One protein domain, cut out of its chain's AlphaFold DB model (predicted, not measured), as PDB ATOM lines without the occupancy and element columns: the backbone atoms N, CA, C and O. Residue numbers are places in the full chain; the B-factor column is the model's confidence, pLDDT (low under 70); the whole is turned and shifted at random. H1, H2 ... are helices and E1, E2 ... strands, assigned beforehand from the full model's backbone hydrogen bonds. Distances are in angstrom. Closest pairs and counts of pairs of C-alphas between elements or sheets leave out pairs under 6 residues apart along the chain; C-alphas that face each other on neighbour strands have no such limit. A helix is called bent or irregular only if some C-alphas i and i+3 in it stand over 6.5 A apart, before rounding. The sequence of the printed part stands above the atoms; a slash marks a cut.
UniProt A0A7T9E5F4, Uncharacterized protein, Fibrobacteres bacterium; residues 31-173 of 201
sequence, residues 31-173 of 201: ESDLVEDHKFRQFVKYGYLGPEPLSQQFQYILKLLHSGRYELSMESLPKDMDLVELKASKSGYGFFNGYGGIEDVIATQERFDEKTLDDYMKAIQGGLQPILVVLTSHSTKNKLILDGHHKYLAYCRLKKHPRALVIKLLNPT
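AT A GLANCE: This is residues 31 to 173 of the 201 residues of an uncharacterized protein of Fibrobacteres bacterium (UniProt A0A7T9E5F4). A strongly twisted fan of four strands, E1, E4, E2 and E3, has the first three helices beside it: H1, H2 and H3 only graze it. H4 and H5 pack together near the end of the fan where E2 and E4 begin, and residues 77 to 113 make a long loop out past the E3 edge and back. The printed part has 143 residues with five named helices and four named strands, in the order H1 H2 H3 E1 H4 E2 E3 H5 E4. The sheet is mixed, E1 E4 E2 E3, and the class is mixed, helices and strands. The whole is compact, with a radius of gyration of the C-alphas of 15.4 A and spans of 43 by 41 by 30 A.

HOW THE PARTS SIT: Start at inner strands E4, residues 163 to 169, and E2, residues 131 to 137: they are parallel at 25 degrees, with N 165 and O 132 2.7 A apart. Edge strand E1, residues 70 to 76, is antiparallel to E4 at 156 degrees; look at N 73 and O 166, 3.1 A. Edge strand E3, residues 140 to 147, forms an antiparallel hairpin with E2 at 142 degrees; see N 135 and O 144, 2.8 A. H5, residues 149 to 157, is on the sheet at a height of 10.0 A, over E2 and only just over E4, where 3 of its C-alphas fall. It runs across the strands, at 86 degrees to E2 on the local plane, and its closest C-alphas to E2 are Lys 151 and Leu 132, 6.7 A. H4, residues 114 to 125, is not on the sheet but touches H5, closest at the C-alphas of Met 121 and Ala 154, 5.0 A, at a steep tilt of 59 degrees, the same way. H1, residues 31 to 46, only grazes the sheet with residues 41 to 46; the C-alphas of Val 44 and Ile 131 are its closest to E2, 4.9 A. With residues 33 to 40 alone H1 touches H3, residues 59 to 64, closest at the C-alphas of Glu 36 and Tyr 60, 6.4 A, at a steep tilt of 59 degrees, opposite ways. H2, residues 54 to 57, only grazes the sheet with residues 54 to 55, and H3 with 61 to 62. Every O i to N i+4 pair is within hydrogen-bond range in H4 and H5, against 10 of 12 in H1 and 1 of 2 in H3; H2 is too short for one.

IN THESE COORDINATES: Find C-alpha 31 at (115.886, 91.688, 108.406); H1 runs 24.0 A from there, with a kink of 28 degrees near residue 39. It is neither bent nor irregular, but only just: C-alphas 40 and 43 are 6.0 A apart. H4 is 16.3 A long and H5 12.3 A; E1 measures 18.6 A, E2 19.1 A and E3 19.0 A. E4, 19.2 A, ends at C-alpha 169, (121.415, 93.461, 81.425).

THE WHOLE: The C-alphas of Pro 51 and Ser 91 are the two farthest apart, 48.0 A. The printed part has no cut, and the one long link is E1 to H4. In it, residues 105 to 106 pair parallel with 83 to 84 and with 143 to 144 of E3. Mean pLDDT of the printed part is 78.9; 34 residues are under 70, among them 31 to 39 and 85 to 102.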
ATOM      1  N   GLU A  31     115.405  90.617 107.505       51.19
ATOM      2  CA  GLU A  31     115.886  91.688 108.406       51.19
ATOM      3  C   GLU A  31     117.262  92.244 108.011       51.19
ATOM      4  O   GLU A  31     117.497  93.448 108.101       51.19
ATOM      5  N   SER A  32     118.164  91.394 107.514       57.97
ATOM      6  CA  SER A  32     119.477  91.820 107.016       57.97
ATOM      7  C   SER A  32     119.381  92.761 105.809       57.97
ATOM      8  O   SER A  32     120.216  93.654 105.664       57.97
ATOM      9  N   ASP A  33     118.336  92.624 104.986       52.69
ATOM     10  CA  ASP A  33     118.086  93.511 103.851       52.69
ATOM     11  C   ASP A  33     117.662  94.917 104.315       52.69
ATOM     12  O   ASP A  33     118.036  95.900 103.682       52.69
ATOM     13  N   LEU A  34     116.961  95.042 105.452       53.84
ATOM     14  CA  LEU A  34     116.559  96.341 106.019       53.84
ATOM     15  C   LEU A  34     117.763  97.164 106.505       53.84
ATOM     16  O   LEU A  34     117.783  98.390 106.376       53.84
ATOM     17  N   VAL A  35     118.781  96.498 107.057       58.41
ATOM     18  CA  VAL A  35     120.014  97.154 107.522       58.41
ATOM     19  C   VAL A  35     120.868  97.618 106.337       58.41
ATOM     20  O   VAL A  35     121.390  98.737 106.349       58.41
ATOM     21  N   GLU A  36     120.997  96.789 105.296       60.41
ATOM     22  CA  GLU A  36     121.715  97.152 104.064       60.41
ATOM     23  C   GLU A  36     121.014  98.295 103.306       60.41
ATOM     24  O   GLU A  36     121.679  99.218 102.824       60.41
ATOM     25  N   ASP A  37     119.679  98.299 103.289       64.19
ATOM     26  CA  ASP A  37     118.856  99.359 102.706       64.19
ATOM     27  C   ASP A  37     119.110 100.725 103.364       64.19
ATOM     28  O   ASP A  37     119.181 101.745 102.681       64.19
ATOM     29  N   HIS A  38     119.343 100.787 104.680       61.16
ATOM     30  CA  HIS A  38     119.633 102.067 105.328       61.16
ATOM     31  C   HIS A  38     120.933 102.705 104.806       61.16
ATOM     32  O   HIS A  38     120.957 103.914 104.535       61.16
ATOM     33  N   LYS A  39     122.000 101.916 104.629       67.00
ATOM     34  CA  LYS A  39     123.269 102.407 104.061       67.00
ATOM     35  C   LYS A  39     123.077 102.847 102.612       67.00
ATOM     36  O   LYS A  39     123.516 103.935 102.243       67.00
ATOM     37  N   PHE A  40     122.352 102.043 101.835       71.81
ATOM     38  CA  PHE A  40     121.990 102.340 100.453       71.81
ATOM     39  C   PHE A  40     121.226 103.665 100.313       71.81
ATOM     40  O   PHE A  40     121.618 104.553  99.555       71.81
ATOM     41  N   ARG A  41     120.168 103.850 101.107       70.75
ATOM     42  CA  ARG A  41     119.302 105.033 101.050       70.75
ATOM     43  C   ARG A  41     120.057 106.336 101.243       70.75
ATOM     44  O   ARG A  41     119.706 107.318 100.602       70.75
ATOM     45  N   GLN A  42     121.058 106.372 102.118       70.06
ATOM     46  CA  GLN A  42     121.772 107.608 102.438       70.06
ATOM     47  C   GLN A  42     122.501 108.160 101.210       70.06
ATOM     48  O   GLN A  42     122.246 109.286 100.783       70.06
ATOM     49  N   PHE A  43     123.357 107.359 100.584       75.88
ATOM     50  CA  PHE A  43     124.186 107.858  99.494       75.88
ATOM     51  C   PHE A  43     123.369 108.082  98.211       75.88
ATOM     52  O   PHE A  43     123.565 109.083  97.524       75.88
ATOM     53  N   VAL A  44     122.356 107.246  97.947       80.25
ATOM     54  CA  VAL A  44     121.442 107.437  96.813       80.25
ATOM     55  C   VAL A  44     120.557 108.679  97.019       80.25
ATOM     56  O   VAL A  44     120.307 109.423  96.071       80.25
ATOM     57  N   LYS A  45     120.096 108.960  98.245       81.50
ATOM     58  CA  LYS A  45     119.293 110.157  98.552       81.50
ATOM     59  C   LYS A  45     120.068 111.450  98.325       81.50
ATOM     60  O   LYS A  45     119.490 112.404  97.816       81.50
ATOM     61  N   TYR A  46     121.341 111.491  98.708       82.75
ATOM     62  CA  TYR A  46     122.138 112.718  98.642       82.75
ATOM     63  C   TYR A  46     123.014 112.828  97.385       82.75
ATOM     64  O   TYR A  46     123.421 113.929  97.023       82.75
ATOM     65  N   GLY A  47     123.257 111.720  96.683       81.31
ATOM     66  CA  GLY A  47     124.068 111.691  95.464       81.31
ATOM     67  C   GLY A  47     125.568 111.537  95.682       81.31
ATOM     68  O   GLY A  47     126.353 111.801  94.764       81.31
ATOM     69  N   TYR A  48     125.975 111.145  96.886       85.81
ATOM     70  CA  TYR A  48     127.377 110.930  97.216       85.81
ATOM     71  C   TYR A  48     127.786 109.523  96.785       85.81
ATOM     72  O   TYR A  48     127.084 108.565  97.076       85.81
ATOM     73  N   LEU A  49     128.896 109.400  96.064       87.38
ATOM     74  CA  LEU A  49     129.496 108.113  95.724       87.38
ATOM     75  C   LEU A  49     130.865 108.036  96.393       87.38
ATOM     76  O   LEU A  49     131.586 109.035  96.433       87.38
ATOM     77  N   GLY A  50     131.194 106.864  96.919       86.50
ATOM     78  CA  GLY A  50     132.525 106.556  97.430       86.50
ATOM     79  C   GLY A  50     133.520 106.228  96.308       86.50
ATOM     80  O   GLY A  50     133.137 106.184  95.132       86.50
ATOM     81  N   PRO A  51     134.801 106.006  96.652       89.56
ATOM     82  CA  PRO A  51     135.838 105.600  95.701       89.56
ATOM     83  C   PRO A  51     135.708 104.139  95.238       89.56
ATOM     84  O   PRO A  51     136.389 103.729  94.299       89.56
ATOM     85  N   GLU A  52     134.873 103.333  95.894       91.75
ATOM     86  CA  GLU A  52     134.692 101.920  95.573       91.75
ATOM     87  C   GLU A  52     134.000 101.727  94.209       91.75
ATOM     88  O   GLU A  52     133.265 102.598  93.743       91.75
ATOM     89  N   PRO A  53     134.145 100.563  93.554       94.12
ATOM     90  CA  PRO A  53     133.390 100.261  92.342       94.12
ATOM     91  C   PRO A  53     131.869 100.343  92.551       94.12
ATOM     92  O   PRO A  53     131.353  99.948  93.600       94.12
ATOM     93  N   LEU A  54     131.123 100.755  91.515       93.62
ATOM     94  CA  LEU A  54     129.651 100.824  91.559       93.62
ATOM     95  C   LEU A  54     129.014  99.494  91.983       93.62
ATOM     96  O   LEU A  54     128.027  99.484  92.712       93.62
ATOM     97  N   SER A  55     129.596  98.361  91.584       92.56
ATOM     98  CA  SER A  55     129.112  97.033  91.971       92.56
ATOM     99  C   SER A  55     129.147  96.786  93.482       92.56
ATOM    100  O   SER A  55     128.294  96.065  93.995       92.56
ATOM    101  N   GLN A  56     130.097  97.395  94.198       90.75
ATOM    102  CA  GLN A  56     130.185  97.315  95.655       90.75
ATOM    103  C   GLN A  56     129.229  98.309  96.316       90.75
ATOM    104  O   GLN A  56     128.467  97.928  97.201       90.75
ATOM    105  N   GLN A  57     129.198  99.558  95.843       88.62
ATOM    106  CA  GLN A  57     128.320 100.592  96.405       88.62
ATOM    107  C   GLN A  57     126.835 100.221  96.266       88.62
ATOM    108  O   GLN A  57     126.047 100.390  97.194       88.62
ATOM    109  N   PHE A  58     126.453  99.647  95.125       85.75
ATOM    110  CA  PHE A  58     125.080  99.261  94.805       85.75
ATOM    111  C   PHE A  58     124.811  97.766  95.017       85.75
ATOM    112  O   PHE A  58     123.821  97.236  94.516       85.75
ATOM    113  N   GLN A  59     125.649  97.067  95.790       84.25
ATOM    114  CA  GLN A  59     125.511  95.625  96.011       84.25
ATOM    115  C   GLN A  59     124.106  95.234  96.498       84.25
ATOM    116  O   GLN A  59     123.579  94.205  96.077       84.25
ATOM    117  N   TYR A  60     123.478  96.068  97.333       78.44
ATOM    118  CA  TYR A  60     122.122  95.840  97.837       78.44
ATOM    119  C   TYR A  60     121.097  95.657  96.706       78.44
ATOM    120  O   TYR A  60     120.477  94.599  96.615       78.44
ATOM    121  N   ILE A  61     120.965  96.636  95.801       77.94
ATOM    122  CA  ILE A  61     119.998  96.554  94.694       77.94
ATOM    123  C   ILE A  61     120.362  95.422  93.728       77.94
ATOM    124  O   ILE A  61     119.474  94.733  93.237       77.94
ATOM    125  N   LEU A  62     121.659  95.157  93.522       81.75
ATOM    126  CA  LEU A  62     122.130  94.068  92.661       81.75
ATOM    127  C   LEU A  62     121.760  92.686  93.206       81.75
ATOM    128  O   LEU A  62     121.375  91.821  92.427       81.75
ATOM    129  N   LYS A  63     121.799  92.484  94.531       76.56
ATOM    130  CA  LYS A  63     121.342  91.239  95.175       76.56
ATOM    131  C   LYS A  63     119.844  90.989  94.970       76.56
ATOM    132  O   LYS A  63     119.411  89.853  95.127       76.56
ATOM    133  N   LEU A  64     119.049  92.029  94.696       71.06
ATOM    134  CA  LEU A  64     117.617  91.891  94.415       71.06
ATOM    135  C   LEU A  64     117.359  91.429  92.973       71.06
ATOM    136  O   LEU A  64     116.300  90.857  92.700       71.06
ATOM    137  N   LEU A  65     118.303  91.685  92.059       72.69
ATOM    138  CA  LEU A  65     118.194  91.319  90.649       72.69
ATOM    139  C   LEU A  65     118.288  89.804  90.458       72.69
ATOM    140  O   LEU A  65     118.888  89.078  91.250       72.69
ATOM    141  N   HIS A  66     117.694  89.323  89.367       71.69
ATOM    142  CA  HIS A  66     117.891  87.943  88.946       71.69
ATOM    143  C   HIS A  66     119.371  87.673  88.633       71.69
ATOM    144  O   HIS A  66     120.145  88.586  88.351       71.69
ATOM    145  N   SER A  67     119.774  86.404  88.656       74.00
ATOM    146  CA  SER A  67     121.129  86.032  88.247       74.00
ATOM    147  C   SER A  67     121.373  86.417  86.785       74.00
ATOM    148  O   SER A  67     120.575  86.100  85.906       74.00
ATOM    149  N   GLY A  68     122.477  87.109  86.515       78.94
ATOM    150  CA  GLY A  68     122.787  87.606  85.180       78.94
ATOM    151  C   GLY A  68     124.051  88.459  85.145       78.94
ATOM    152  O   GLY A  68     124.633  88.782  86.179       78.94
ATOM    153  N   ARG A  69     124.483  88.822  83.933       86.06
ATOM    154  CA  ARG A  69     125.598  89.756  83.720       86.06
ATOM    155  C   ARG A  69     125.060  91.158  83.478       86.06
ATOM    156  O   ARG A  69     124.400  91.393  82.463       86.06
ATOM    157  N   TYR A  70     125.385  92.059  84.393       89.31
ATOM    158  CA  TYR A  70     124.953  93.449  84.375       89.31
ATOM    159  C   TYR A  70     126.138  94.381  84.144       89.31
ATOM    160  O   TYR A  70     127.201  94.199  84.734       89.31
ATOM    161  N   GLU A  71     125.929  95.385  83.305       94.50
ATOM    162  CA  GLU A  71     126.784  96.559  83.178       94.50
ATOM    163  C   GLU A  71     126.201  97.687  84.035       94.50
ATOM    164  O   GLU A  71     124.979  97.846  84.106       94.50
ATOM    165  N   LEU A  72     127.074  98.430  84.715       95.69
ATOM    166  CA  LEU A  72     126.708  99.515  85.619       95.69
ATOM    167  C   LEU A  72     127.368 100.801  85.141       95.69
ATOM    168  O   LEU A  72     128.593 100.856  85.029       95.69
ATOM    169  N   SER A  73     126.569 101.836  84.920       96.56
ATOM    170  CA  SER A  73     127.042 103.156  84.510       96.56
ATOM    171  C   SER A  73     126.336 104.249  85.304       96.56
ATOM    172  O   SER A  73     125.148 104.159  85.610       96.56
ATOM    173  N   MET A  74     127.078 105.299  85.653       96.31
ATOM    174  CA  MET A  74     126.480 106.544  86.127       96.31
ATOM    175  C   MET A  74     126.220 107.435  84.920       96.31
ATOM    176  O   MET A  74     127.152 107.790  84.202       96.31
ATOM    177  N   GLU A  75     124.966 107.810  84.715       95.62
ATOM    178  CA  GLU A  75     124.526 108.567  83.550       95.62
ATOM    179  C   GLU A  75     123.714 109.794  83.956       95.62
ATOM    180  O   GLU A  75     123.120 109.869  85.037       95.62
ATOM    181  N   SER A  76     123.693 110.774  83.058       95.88
ATOM    182  CA  SER A  76     122.787 111.910  83.129       95.88
ATOM    183  C   SER A  76     121.680 111.680  82.110       95.88
ATOM    184  O   SER A  76     121.937 111.668  80.909       95.88
ATOM    185  N   LEU A  77     120.462 111.439  82.589       93.56
ATOM    186  CA  LEU A  77     119.320 111.209  81.714       93.56
ATOM    187  C   LEU A  77     118.861 112.539  81.083       93.56
ATOM    188  O   LEU A  77     119.028 113.610  81.686       93.56
ATOM    189  N   PRO A  78     118.272 112.520  79.877       91.06
ATOM    190  CA  PRO A  78     117.579 113.685  79.344       91.06
ATOM    191  C   PRO A  78     116.467 114.144  80.302       91.06
ATOM    192  O   PRO A  78     115.778 113.340  80.927       91.06
ATOM    193  N   LYS A  79     116.329 115.462  80.460       85.25
ATOM    194  CA  LYS A  79     115.373 116.095  81.394       85.25
ATOM    195  C   LYS A  79     113.920 116.047  80.910       85.25
ATOM    196  O   LYS A  79     113.006 116.371  81.662       85.25
ATOM    197  N   ASP A  80     113.756 115.713  79.642       82.00
ATOM    198  CA  ASP A  80     112.552 115.728  78.823       82.00
ATOM    199  C   ASP A  80     112.131 114.319  78.383       82.00
ATOM    200  O   ASP A  80     111.263 114.189  77.531       82.00
ATOM    201  N   MET A  81     112.714 113.268  78.975       81.75
ATOM    202  CA  MET A  81     112.193 111.912  78.806       81.75
ATOM    203  C   MET A  81     110.785 111.810  79.402       81.75
ATOM    204  O   MET A  81     110.548 112.215  80.550       81.75
ATOM    205  N   ASP A  82     109.871 111.204  78.653       77.00
ATOM    206  CA  ASP A  82     108.509 110.988  79.115       77.00
ATOM    207  C   ASP A  82     108.473 109.958  80.257       77.00
ATOM    208  O   ASP A  82     109.157 108.927  80.237       77.00
ATOM    209  N   LEU A  83     107.671 110.260  81.288       79.69
ATOM    210  CA  LEU A  83     107.362 109.312  82.356       79.69
ATOM    211  C   LEU A  83     106.119 108.515  81.987       79.69
ATOM    212  O   LEU A  83     104.999 109.031  81.993       79.69
ATOM    213  N   VAL A  84     106.299 107.219  81.794       75.06
ATOM    214  CA  VAL A  84     105.187 106.286  81.676       75.06
ATOM    215  C   VAL A  84     104.732 105.903  83.086       75.06
ATOM    216  O   VAL A  84     105.320 105.043  83.743       75.06
ATOM    217  N   GLU A  85     103.697 106.585  83.578       66.69
ATOM    218  CA  GLU A  85     103.095 106.338  84.896       66.69
ATOM    219  C   GLU A  85     102.230 105.076  84.910       66.69
ATOM    220  O   GLU A  85     101.399 104.883  84.018       66.69
ATOM    221  N   LEU A  86     102.317 104.282  85.980       61.91
ATOM    222  CA  LEU A  86     101.396 103.172  86.214       61.91
ATOM    223  C   LEU A  86     100.028 103.702  86.672       61.91
ATOM    224  O   LEU A  86      99.931 104.385  87.690       61.91
ATOM    225  N   LYS A  87      98.950 103.381  85.942       57.44
ATOM    226  CA  LYS A  87      97.569 103.768  86.306       57.44
ATOM    227  C   LYS A  87      96.669 102.540  86.427       57.44
ATOM    228  O   LYS A  87      95.789 102.336  85.595       57.44
ATOM    229  N   ALA A  88      96.851 101.746  87.484       47.34
ATOM    230  CA  ALA A  88      96.053 100.533  87.714       47.34
ATOM    231  C   ALA A  88      94.546 100.785  87.908       47.34
ATOM    232  O   ALA A  88      93.741  99.875  87.716       47.34
ATOM    233  N   SER A  89      94.139 102.011  88.251       46.00
ATOM    234  CA  SER A  89      92.733 102.376  88.467       46.00
ATOM    235  C   SER A  89      91.965 102.771  87.199       46.00
ATOM    236  O   SER A  89      90.742 102.897  87.261       46.00
ATOM    237  N   LYS A  90      92.621 102.958  86.043       41.00
ATOM    238  CA  LYS A  90      91.924 103.296  84.789       41.00
ATOM    239  C   LYS A  90      91.599 102.030  83.995       41.00
ATOM    240  O   LYS A  90      92.493 101.300  83.570       41.00
ATOM    241  N   SER A  91      90.313 101.779  83.745       36.75
ATOM    242  CA  SER A  91      89.893 100.785  82.750       36.75
ATOM    243  C   SER A  91      90.455 101.170  81.380       36.75
ATOM    244  O   SER A  91      90.234 102.293  80.932       36.75
ATOM    245  N   GLY A  92      91.168 100.251  80.726       40.66
ATOM    246  CA  GLY A  92      91.752 100.485  79.403       40.66
ATOM    247  C   GLY A  92      93.156 101.097  79.407       40.66
ATOM    248  O   GLY A  92      93.550 101.679  78.402       40.66
ATOM    249  N   TYR A  93      93.921 100.988  80.503       36.84
ATOM    250  CA  TYR A  93      95.348 101.320  80.466       36.84
ATOM    251  C   TYR A  93      96.083 100.384  79.489       36.84
ATOM    252  O   TYR A  93      96.370  99.233  79.812       36.84
ATOM    253  N   GLY A  94      96.350 100.885  78.284       42.84
ATOM    254  CA  GLY A  94      97.209 100.271  77.279       42.84
ATOM    255  C   GLY A  94      98.445 101.141  77.099       42.84
ATOM    256  O   GLY A  94      98.328 102.316  76.756       42.84
ATOM    257  N   PHE A  95      99.622 100.576  77.361       41.41
ATOM    258  CA  PHE A  95     100.878 101.211  76.979       41.41
ATOM    259  C   PHE A  95     101.161 100.832  75.530       41.41
ATOM    260  O   PHE A  95     101.259  99.649  75.203       41.41
ATOM    261  N   PHE A  96     101.286 101.839  74.675       37.72
ATOM    262  CA  PHE A  96     101.772 101.666  73.318       37.72
ATOM    263  C   PHE A  96     103.259 101.992  73.327       37.72
ATOM    264  O   PHE A  96     103.633 103.145  73.520       37.72
ATOM    265  N   ASN A  97     104.100 100.982  73.096       39.16
ATOM    266  CA  ASN A  97     105.464 101.232  72.650       39.16
ATOM    267  C   ASN A  97     105.328 101.805  71.235       39.16
ATOM    268  O   ASN A  97     105.127 101.057  70.278       39.16
ATOM    269  N   GLY A  98     105.275 103.129  71.117       34.38
ATOM    270  CA  GLY A  98     105.205 103.782  69.821       34.38
ATOM    271  C   GLY A  98     106.385 103.318  68.975       34.38
ATOM    272  O   GLY A  98     107.538 103.459  69.381       34.38
ATOM    273  N   TYR A  99     106.082 102.741  67.811       35.03
ATOM    274  CA  TYR A  99     107.018 102.540  66.707       35.03
ATOM    275  C   TYR A  99     107.933 103.775  66.603       35.03
ATOM    276  O   TYR A  99     107.432 104.868  66.341       35.03
ATOM    277  N   GLY A 100     109.249 103.634  66.823       40.59
ATOM    278  CA  GLY A 100     110.179 104.748  66.573       40.59
ATOM    279  C   GLY A 100     111.402 104.922  67.475       40.59
ATOM    280  O   GLY A 100     112.139 105.879  67.271       40.59
ATOM    281  N   GLY A 101     111.677 104.046  68.446       52.03
ATOM    282  CA  GLY A 101     112.924 104.149  69.224       52.03
ATOM    283  C   GLY A 101     113.002 105.367  70.155       52.03
ATOM    284  O   GLY A 101     114.108 105.838  70.433       52.03
ATOM    285  N   ILE A 102     111.845 105.848  70.621       60.81
ATOM    286  CA  ILE A 102     111.729 106.852  71.685       60.81
ATOM    287  C   ILE A 102     112.217 106.215  72.991       60.81
ATOM    288  O   ILE A 102     111.885 105.069  73.294       60.81
ATOM    289  N   GLU A 103     113.079 106.922  73.722       75.12
ATOM    290  CA  GLU A 103     113.579 106.454  75.011       75.12
ATOM    291  C   GLU A 103     112.656 106.939  76.128       75.12
ATOM    292  O   GLU A 103     112.663 108.124  76.453       75.12
ATOM    293  N   ASP A 104     111.924 106.015  76.749       81.00
ATOM    294  CA  ASP A 104     111.021 106.335  77.858       81.00
ATOM    295  C   ASP A 104     111.578 105.901  79.217       81.00
ATOM    296  O   ASP A 104     112.314 104.908  79.342       81.00
ATOM    297  N   VAL A 105     111.161 106.620  80.263       82.38
ATOM    298  CA  VAL A 105     111.321 106.185  81.652       82.38
ATOM    299  C   VAL A 105     110.001 105.602  82.143       82.38
ATOM    300  O   VAL A 105     108.964 106.258  82.143       82.38
ATOM    301  N   ILE A 106     110.032 104.352  82.591       80.94
ATOM    302  CA  ILE A 106     108.845 103.609  83.012       80.94
ATOM    303  C   ILE A 106     108.804 103.548  84.536       80.94
ATOM    304  O   ILE A 106     109.721 103.023  85.180       80.94
ATOM    305  N   ALA A 107     107.723 104.061  85.124       74.00
ATOM    306  CA  ALA A 107     107.485 103.947  86.552       74.00
ATOM    307  C   ALA A 107     107.177 102.491  86.934       74.00
ATOM    308  O   ALA A 107     106.431 101.793  86.262       74.00
ATOM    309  N   THR A 108     107.714 102.048  88.064       69.75
ATOM    310  CA  THR A 108     107.352 100.770  88.719       69.75
ATOM    311  C   THR A 108     106.514 100.969  89.992       69.75
ATOM    312  O   THR A 108     106.347 100.056  90.795       69.75
ATOM    313  N   GLN A 109     105.998 102.180  90.207       66.19
ATOM    314  CA  GLN A 109     105.181 102.561  91.360       66.19
ATOM    315  C   GLN A 109     104.012 103.430  90.886       66.19
ATOM    316  O   GLN A 109     104.169 104.235  89.972       66.19
ATOM    317  N   GLU A 110     102.852 103.268  91.522       65.38
ATOM    318  CA  GLU A 110     101.604 103.954  91.143       65.38
ATOM    319  C   GLU A 110     101.317 105.230  91.940       65.38
ATOM    320  O   GLU A 110     100.585 106.101  91.480       65.38
ATOM    321  N   ARG A 111     101.817 105.325  93.176       69.19
ATOM    322  CA  ARG A 111     101.467 106.409  94.103       69.19
ATOM    323  C   ARG A 111     102.672 107.274  94.389       69.19
ATOM    324  O   ARG A 111     103.710 106.745  94.764       69.19
ATOM    325  N   PHE A 112     102.517 108.586  94.310       75.88
ATOM    326  CA  PHE A 112     103.580 109.532  94.626       75.88
ATOM    327  C   PHE A 112     103.139 110.422  95.786       75.88
ATOM    328  O   PHE A 112     102.125 111.103  95.714       75.88
ATOM    329  N   ASP A 113     103.885 110.366  96.886       82.94
ATOM    330  CA  ASP A 113     103.770 111.318  97.992       82.94
ATOM    331  C   ASP A 113     104.339 112.700  97.616       82.94
ATOM    332  O   ASP A 113     105.538 112.828  97.357       82.94
ATOM    333  N   GLU A 114     103.490 113.731  97.604       87.81
ATOM    334  CA  GLU A 114     103.876 115.099  97.222       87.81
ATOM    335  C   GLU A 114     104.867 115.728  98.210       87.81
ATOM    336  O   GLU A 114     105.787 116.425  97.794       87.81
ATOM    337  N   LYS A 115     104.772 115.419  99.510       89.00
ATOM    338  CA  LYS A 115     105.723 115.952 100.495       89.00
ATOM    339  C   LYS A 115     107.150 115.472 100.207       89.00
ATOM    340  O   LYS A 115     108.093 116.259 100.228       89.00
ATOM    341  N   THR A 116     107.314 114.183  99.920       84.31
ATOM    342  CA  THR A 116     108.607 113.594  99.546       84.31
ATOM    343  C   THR A 116     109.146 114.210  98.255       84.31
ATOM    344  O   THR A 116     110.348 114.449  98.139       84.31
ATOM    345  N   LEU A 117     108.269 114.489  97.289       88.12
ATOM    346  CA  LEU A 117     108.624 115.169  96.046       88.12
ATOM    347  C   LEU A 117     109.143 116.590  96.306       88.12
ATOM    348  O   LEU A 117     110.229 116.933  95.837       88.12
ATOM    349  N   ASP A 118     108.436 117.374  97.117       92.50
ATOM    350  CA  ASP A 118     108.852 118.723  97.511       92.50
ATOM    351  C   ASP A 118     110.197 118.721  98.250       92.50
ATOM    352  O   ASP A 118     111.063 119.563  97.987       92.50
ATOM    353  N   ASP A 119     110.406 117.756  99.149       92.12
ATOM    354  CA  ASP A 119     111.663 117.590  99.880       92.12
ATOM    355  C   ASP A 119     112.835 117.316  98.909       92.12
ATOM    356  O   ASP A 119     113.911 117.911  99.045       92.12
ATOM    357  N   TYR A 120     112.630 116.493  97.871       94.50
ATOM    358  CA  TYR A 120     113.634 116.277  96.822       94.50
ATOM    359  C   TYR A 120     113.834 117.493  95.917       94.50
ATOM    360  O   TYR A 120     114.973 117.779  95.542       94.50
ATOM    361  N   MET A 121     112.777 118.236  95.587       96.44
ATOM    362  CA  MET A 121     112.909 119.469  94.810       96.44
ATOM    363  C   MET A 121     113.794 120.484  95.543       96.44
ATOM    364  O   MET A 121     114.742 121.005  94.953       96.44
ATOM    365  N   LYS A 122     113.560 120.692  96.846       97.00
ATOM    366  CA  LYS A 122     114.399 121.559  97.691       97.00
ATOM    367  C   LYS A 122     115.847 121.078  97.737       97.00
ATOM    368  O   LYS A 122     116.763 121.876  97.553       97.00
ATOM    369  N   ALA A 123     116.064 119.775  97.931       93.12
ATOM    370  CA  ALA A 123     117.402 119.182  97.948       93.12
ATOM    371  C   ALA A 123     118.164 119.431  96.632       93.12
ATOM    372  O   ALA A 123     119.311 119.879  96.651       93.12
ATOM    373  N   ILE A 124     117.514 119.198  95.488       96.69
ATOM    374  CA  ILE A 124     118.100 119.391  94.153       96.69
ATOM    375  C   ILE A 124     118.339 120.876  93.844       96.69
ATOM    376  O   ILE A 124     119.301 121.234  93.155       96.69
ATOM    377  N   GLN A 125     117.467 121.769  94.311       97.06
ATOM    378  CA  GLN A 125     117.691 123.214  94.225       97.06
ATOM    379  C   GLN A 125     118.895 123.642  95.072       97.06
ATOM    380  O   GLN A 125     119.706 124.427  94.592       97.06
ATOM    381  N   GLY A 126     119.060 123.051  96.259       96.44
ATOM    382  CA  GLY A 126     120.208 123.249  97.150       96.44
ATOM    383  C   GLY A 126     121.528 122.625  96.675       96.44
ATOM    384  O   GLY A 126     122.518 122.701  97.393       96.44
ATOM    385  N   GLY A 127     121.565 122.015  95.485       95.38
ATOM    386  CA  GLY A 127     122.788 121.501  94.860       95.38
ATOM    387  C   GLY A 127     123.041 120.006  95.049       95.38
ATOM    388  O   GLY A 127     123.975 119.476  94.448       95.38
ATOM    389  N   LEU A 128     122.201 119.300  95.813       94.25
ATOM    390  CA  LEU A 128     122.293 117.843  95.899       94.25
ATOM    391  C   LEU A 128     121.946 117.200  94.553       94.25
ATOM    392  O   LEU A 128     121.159 117.733  93.765       94.25
ATOM    393  N   GLN A 129     122.503 116.014  94.307       95.06
ATOM    394  CA  GLN A 129     122.253 115.253  93.083       95.06
ATOM    395  C   GLN A 129     121.760 113.832  93.389       95.06
ATOM    396  O   GLN A 129     122.492 112.875  93.120       95.06
ATOM    397  N   PRO A 130     120.552 113.673  93.968       92.25
ATOM    398  CA  PRO A 130     119.989 112.369  94.288       92.25
ATOM    399  C   PRO A 130     120.060 111.414  93.095       92.25
ATOM    400  O   PRO A 130     119.731 111.779  91.969       92.25
ATOM    401  N   ILE A 131     120.466 110.178  93.354       93.31
ATOM    402  CA  ILE A 131     120.650 109.173  92.313       93.31
ATOM    403  C   ILE A 131     119.342 108.409  92.117       93.31
ATOM    404  O   ILE A 131     118.697 107.962  93.069       93.31
ATOM    405  N   LEU A 132     118.941 108.263  90.864       92.50
ATOM    406  CA  LEU A 132     117.925 107.308  90.447       92.50
ATOM    407  C   LEU A 132     118.572 105.965  90.164       92.50
ATOM    408  O   LEU A 132     119.700 105.927  89.689       92.50
ATOM    409  N   VAL A 133     117.861 104.869  90.386       87.56
ATOM    410  CA  VAL A 133     118.322 103.557  89.930       87.56
ATOM    411  C   VAL A 133     117.358 103.054  88.883       87.56
ATOM    412  O   VAL A 133     116.172 102.896  89.165       87.56
ATOM    413  N   VAL A 134     117.863 102.807  87.679       90.62
ATOM    414  CA  VAL A 134     117.058 102.329  86.557       90.62
ATOM    415  C   VAL A 134     117.617 101.030  85.993       90.62
ATOM    416  O   VAL A 134     118.826 100.808  85.982       90.62
ATOM    417  N   LEU A 135     116.728 100.171  85.506       85.88
ATOM    418  CA  LEU A 135     117.046  98.915  84.841       85.88
ATOM    419  C   LEU A 135     116.711  99.018  83.359       85.88
ATOM    420  O   LEU A 135     115.626  99.454  82.976       85.88
ATOM    421  N   THR A 136     117.635  98.579  82.521       87.25
ATOM    422  CA  THR A 136     117.459  98.511  81.073       87.25
ATOM    423  C   THR A 136     118.149  97.265  80.520       87.25
ATOM    424  O   THR A 136     118.671  96.429  81.265       87.25
ATOM    425  N   SER A 137     118.151  97.103  79.201       82.81
ATOM    426  CA  SER A 137     118.848  95.993  78.567       82.81
ATOM    427  C   SER A 137     119.309  96.274  77.167       82.81
ATOM    428  O   SER A 137     118.826  97.188  76.520       82.81
ATOM    429  N   HIS A 138     120.189  95.419  76.655       74.44
ATOM    430  CA  HIS A 138     120.669  95.550  75.284       74.44
ATOM    431  C   HIS A 138     119.541  95.574  74.234       74.44
ATOM    432  O   HIS A 138     119.699  96.157  73.167       74.44
ATOM    433  N   SER A 139     118.398  94.948  74.517       69.88
ATOM    434  CA  SER A 139     117.293  94.846  73.566       69.88
ATOM    435  C   SER A 139     116.277  95.992  73.647       69.88
ATOM    436  O   SER A 139     115.301  95.973  72.907       69.88
ATOM    437  N   THR A 140     116.435  96.970  74.545       72.69
ATOM    438  CA  THR A 140     115.500  98.103  74.658       72.69
ATOM    439  C   THR A 140     116.212  99.366  75.119       72.69
ATOM    440  O   THR A 140     117.151  99.302  75.903       72.69
ATOM    441  N   LYS A 141     115.744 100.527  74.663       77.12
ATOM    442  CA  LYS A 141     116.223 101.822  75.161       77.12
ATOM    443  C   LYS A 141     115.457 102.315  76.394       77.12
ATOM    444  O   LYS A 141     115.893 103.262  77.052       77.12
ATOM    445  N   ASN A 142     114.350 101.647  76.722       81.12
ATOM    446  CA  ASN A 142     113.482 102.009  77.834       81.12
ATOM    447  C   ASN A 142     114.181 101.743  79.168       81.12
ATOM    448  O   ASN A 142     114.940 100.777  79.317       81.12
ATOM    449  N   LYS A 143     113.911 102.606  80.146       85.75
ATOM    450  CA  LYS A 143     114.537 102.577  81.471       85.75
ATOM    451  C   LYS A 143     113.457 102.407  82.532       85.75
ATOM    452  O   LYS A 143     112.624 103.282  82.731       85.75
ATOM    453  N   LEU A 144     113.454 101.269  83.215       83.88
ATOM    454  CA  LEU A 144     112.519 100.959  84.300       83.88
ATOM    455  C   LEU A 144     113.067 101.533  85.606       83.88
ATOM    456  O   LEU A 144     114.163 101.151  86.010       83.88
ATOM    457  N   ILE A 145     112.335 102.410  86.290       82.44
ATOM    458  CA  ILE A 145     112.779 102.932  87.592       82.44
ATOM    459  C   ILE A 145     112.710 101.806  88.627       82.44
ATOM    460  O   ILE A 145     111.631 101.301  88.900       82.44
ATOM    461  N   LEU A 146     113.833 101.417  89.227       80.88
ATOM    462  CA  LEU A 146     113.867 100.515  90.385       80.88
ATOM    463  C   LEU A 146     113.787 101.288  91.705       80.88
ATOM    464  O   LEU A 146     113.122 100.842  92.633       80.88
ATOM    465  N   ASP A 147     114.449 102.446  91.775       83.25
ATOM    466  CA  ASP A 147     114.402 103.364  92.914       83.25
ATOM    467  C   ASP A 147     114.461 104.817  92.432       83.25
ATOM    468  O   ASP A 147     115.176 105.150  91.481       83.25
ATOM    469  N   GLY A 148     113.750 105.699  93.134       86.56
ATOM    470  CA  GLY A 148     113.872 107.139  92.935       86.56
ATOM    471  C   GLY A 148     112.782 107.778  92.083       86.56
ATOM    472  O   GLY A 148     113.048 108.810  91.474       86.56
ATOM    473  N   HIS A 149     111.555 107.248  92.060       85.38
ATOM    474  CA  HIS A 149     110.444 107.856  91.308       85.38
ATOM    475  C   HIS A 149     110.195 109.316  91.703       85.38
ATOM    476  O   HIS A 149     110.082 110.179  90.839       85.38
ATOM    477  N   HIS A 150     110.207 109.630  93.002       85.19
ATOM    478  CA  HIS A 150     110.108 111.016  93.477       85.19
ATOM    479  C   HIS A 150     111.293 111.881  93.055       85.19
ATOM    480  O   HIS A 150     111.111 113.054  92.747       85.19
ATOM    481  N   LYS A 151     112.503 111.312  93.002       92.62
ATOM    482  CA  LYS A 151     113.697 112.023  92.525       92.62
ATOM    483  C   LYS A 151     113.531 112.362  91.046       92.62
ATOM    484  O   LYS A 151     113.778 113.499  90.665       92.62
ATOM    485  N   TYR A 152     113.056 111.406  90.240       93.00
ATOM    486  CA  TYR A 152     112.761 111.610  88.820       93.00
ATOM    487  C   TYR A 152     111.787 112.759  88.612       93.00
ATOM    488  O   TYR A 152     112.109 113.732  87.936       93.00
ATOM    489  N   LEU A 153     110.633 112.684  89.277       91.12
ATOM    490  CA  LEU A 153     109.608 113.716  89.212       91.12
ATOM    491  C   LEU A 153     110.151 115.081  89.650       91.12
ATOM    492  O   LEU A 153     109.846 116.088  89.013       91.12
ATOM    493  N   ALA A 154     110.993 115.126  90.688       93.62
ATOM    494  CA  ALA A 154     111.622 116.361  91.144       93.62
ATOM    495  C   ALA A 154     112.546 116.953  90.071       93.62
ATOM    496  O   ALA A 154     112.464 118.145  89.780       93.62
ATOM    497  N   TYR A 155     113.391 116.127  89.444       95.94
ATOM    498  CA  TYR A 155     114.246 116.549  88.333       95.94
ATOM    499  C   TYR A 155     113.432 117.086  87.152       95.94
ATOM    500  O   TYR A 155     113.739 118.175  86.660       95.94
ATOM    501  N   CYS A 156     112.370 116.383  86.751       92.12
ATOM    502  CA  CYS A 156     111.478 116.803  85.672       92.12
ATOM    503  C   CYS A 156     110.784 118.136  85.989       92.12
ATOM    504  O   CYS A 156     110.849 119.065  85.182       92.12
ATOM    505  N   ARG A 157     110.196 118.290  87.189       93.38
ATOM    506  CA  ARG A 157     109.559 119.550  87.629       93.38
ATOM    507  C   ARG A 157     110.551 120.718  87.643       93.38
ATOM    508  O   ARG A 157     110.192 121.839  87.294       93.38
ATOM    509  N   LEU A 158     111.808 120.453  88.001       95.25
ATOM    510  CA  LEU A 158     112.888 121.444  88.007       95.25
ATOM    511  C   LEU A 158     113.577 121.632  86.647       95.25
ATOM    512  O   LEU A 158     114.486 122.456  86.550       95.25
ATOM    513  N   LYS A 159     113.180 120.884  85.607       95.44
ATOM    514  CA  LYS A 159     113.811 120.880  84.275       95.44
ATOM    515  C   LYS A 159     115.331 120.659  84.334       95.44
ATOM    516  O   LYS A 159     116.090 121.274  83.580       95.44
ATOM    517  N   LYS A 160     115.782 119.789  85.242       95.81
ATOM    518  CA  LYS A 160     117.189 119.399  85.421       95.81
ATOM    519  C   LYS A 160     117.403 117.966  84.938       95.81
ATOM    520  O   LYS A 160     116.493 117.150  85.011       95.81
ATOM    521  N   HIS A 161     118.615 117.663  84.480       96.25
ATOM    522  CA  HIS A 161     118.973 116.313  84.052       96.25
ATOM    523  C   HIS A 161     119.034 115.356  85.254       96.25
ATOM    524  O   HIS A 161     119.823 115.608  86.174       96.25
ATOM    525  N   PRO A 162     118.232 114.276  85.274       96.44
ATOM    526  CA  PRO A 162     118.290 113.285  86.337       96.44
ATOM    527  C   PRO A 162     119.642 112.565  86.355       96.44
ATOM    528  O   PRO A 162     120.141 112.140  85.314       96.44
ATOM    529  N   ARG A 163     120.235 112.392  87.539       96.31
ATOM    530  CA  ARG A 163     121.444 111.577  87.716       96.31
ATOM    531  C   ARG A 163     121.037 110.144  88.027       96.31
ATOM    532  O   ARG A 163     120.391 109.908  89.040       96.31
ATOM    533  N   ALA A 164     121.421 109.184  87.198       96.12
ATOM    534  CA  ALA A 164     120.986 107.800  87.342       96.12
ATOM    535  C   ALA A 164     122.165 106.829  87.414       96.12
ATOM    536  O   ALA A 164     123.137 106.966  86.679       96.12
ATOM    537  N   LEU A 165     122.050 105.818  88.271       95.19
ATOM    538  CA  LEU A 165     122.676 104.531  88.033       95.19
ATOM    539  C   LEU A 165     121.822 103.791  87.005       95.19
ATOM    540  O   LEU A 165     120.668 103.450  87.279       95.19
ATOM    541  N   VAL A 166     122.413 103.502  85.855       95.19
ATOM    542  CA  VAL A 166     121.833 102.632  84.841       95.19
ATOM    543  C   VAL A 166     122.403 101.233  85.029       95.19
ATOM    544  O   VAL A 166     123.612 101.013  84.977       95.19
ATOM    545  N   ILE A 167     121.508 100.281  85.277       91.44
ATOM    546  CA  ILE A 167     121.819  98.859  85.356       91.44
ATOM    547  C   ILE A 167     121.352  98.223  84.052       91.44
ATOM    548  O   ILE A 167     120.154  98.141  83.787       91.44
ATOM    549  N   LYS A 168     122.284  97.768  83.219       90.94
ATOM    550  CA  LYS A 168     121.979  97.204  81.901       90.94
ATOM    551  C   LYS A 168     122.237  95.706  81.886       90.94
ATOM    552  O   LYS A 168     123.373  95.269  82.055       90.94
ATOM    553  N   LEU A 169     121.205  94.895  81.643       86.00
ATOM    554  CA  LEU A 169     121.415  93.461  81.425       86.00
ATOM    555  C   LEU A 169     122.003  93.223  80.030       86.00
ATOM    556  O   LEU A 169     121.416  93.618  79.017       86.00
ATOM    557  N   LEU A 170     123.153  92.546  79.985       83.31
ATOM    558  CA  LEU A 170     123.908  92.331  78.748       83.31
ATOM    559  C   LEU A 170     123.413  91.128  77.941       83.31
ATOM    560  O   LEU A 170     123.425  91.169  76.718       83.31
ATOM    561  N   ASN A 171     122.992  90.053  78.608       75.94
ATOM    562  CA  ASN A 171     122.617  88.796  77.954       75.94
ATOM    563  C   ASN A 171     121.363  88.211  78.611       75.94
ATOM    564  O   ASN A 171     121.484  87.350  79.483       75.94
ATOM    565  N   PRO A 172     120.163  88.701  78.262       68.81
ATOM    566  CA  PRO A 172     118.933  88.139  78.792       68.81
ATOM    567  C   PRO A 172     118.757  86.688  78.351       68.81
ATOM    568  O   PRO A 172     118.579  86.419  77.162       68.81
ATOM    569  N   THR A 173     118.738  85.768  79.315       65.06
ATOM    570  CA  THR A 173     118.300  84.393  79.078       65.06
ATOM    571  C   THR A 173     116.811  84.406  78.721       65.06
ATOM    572  O   THR A 173     116.023  85.029  79.440       65.06
TER     573      THR A 173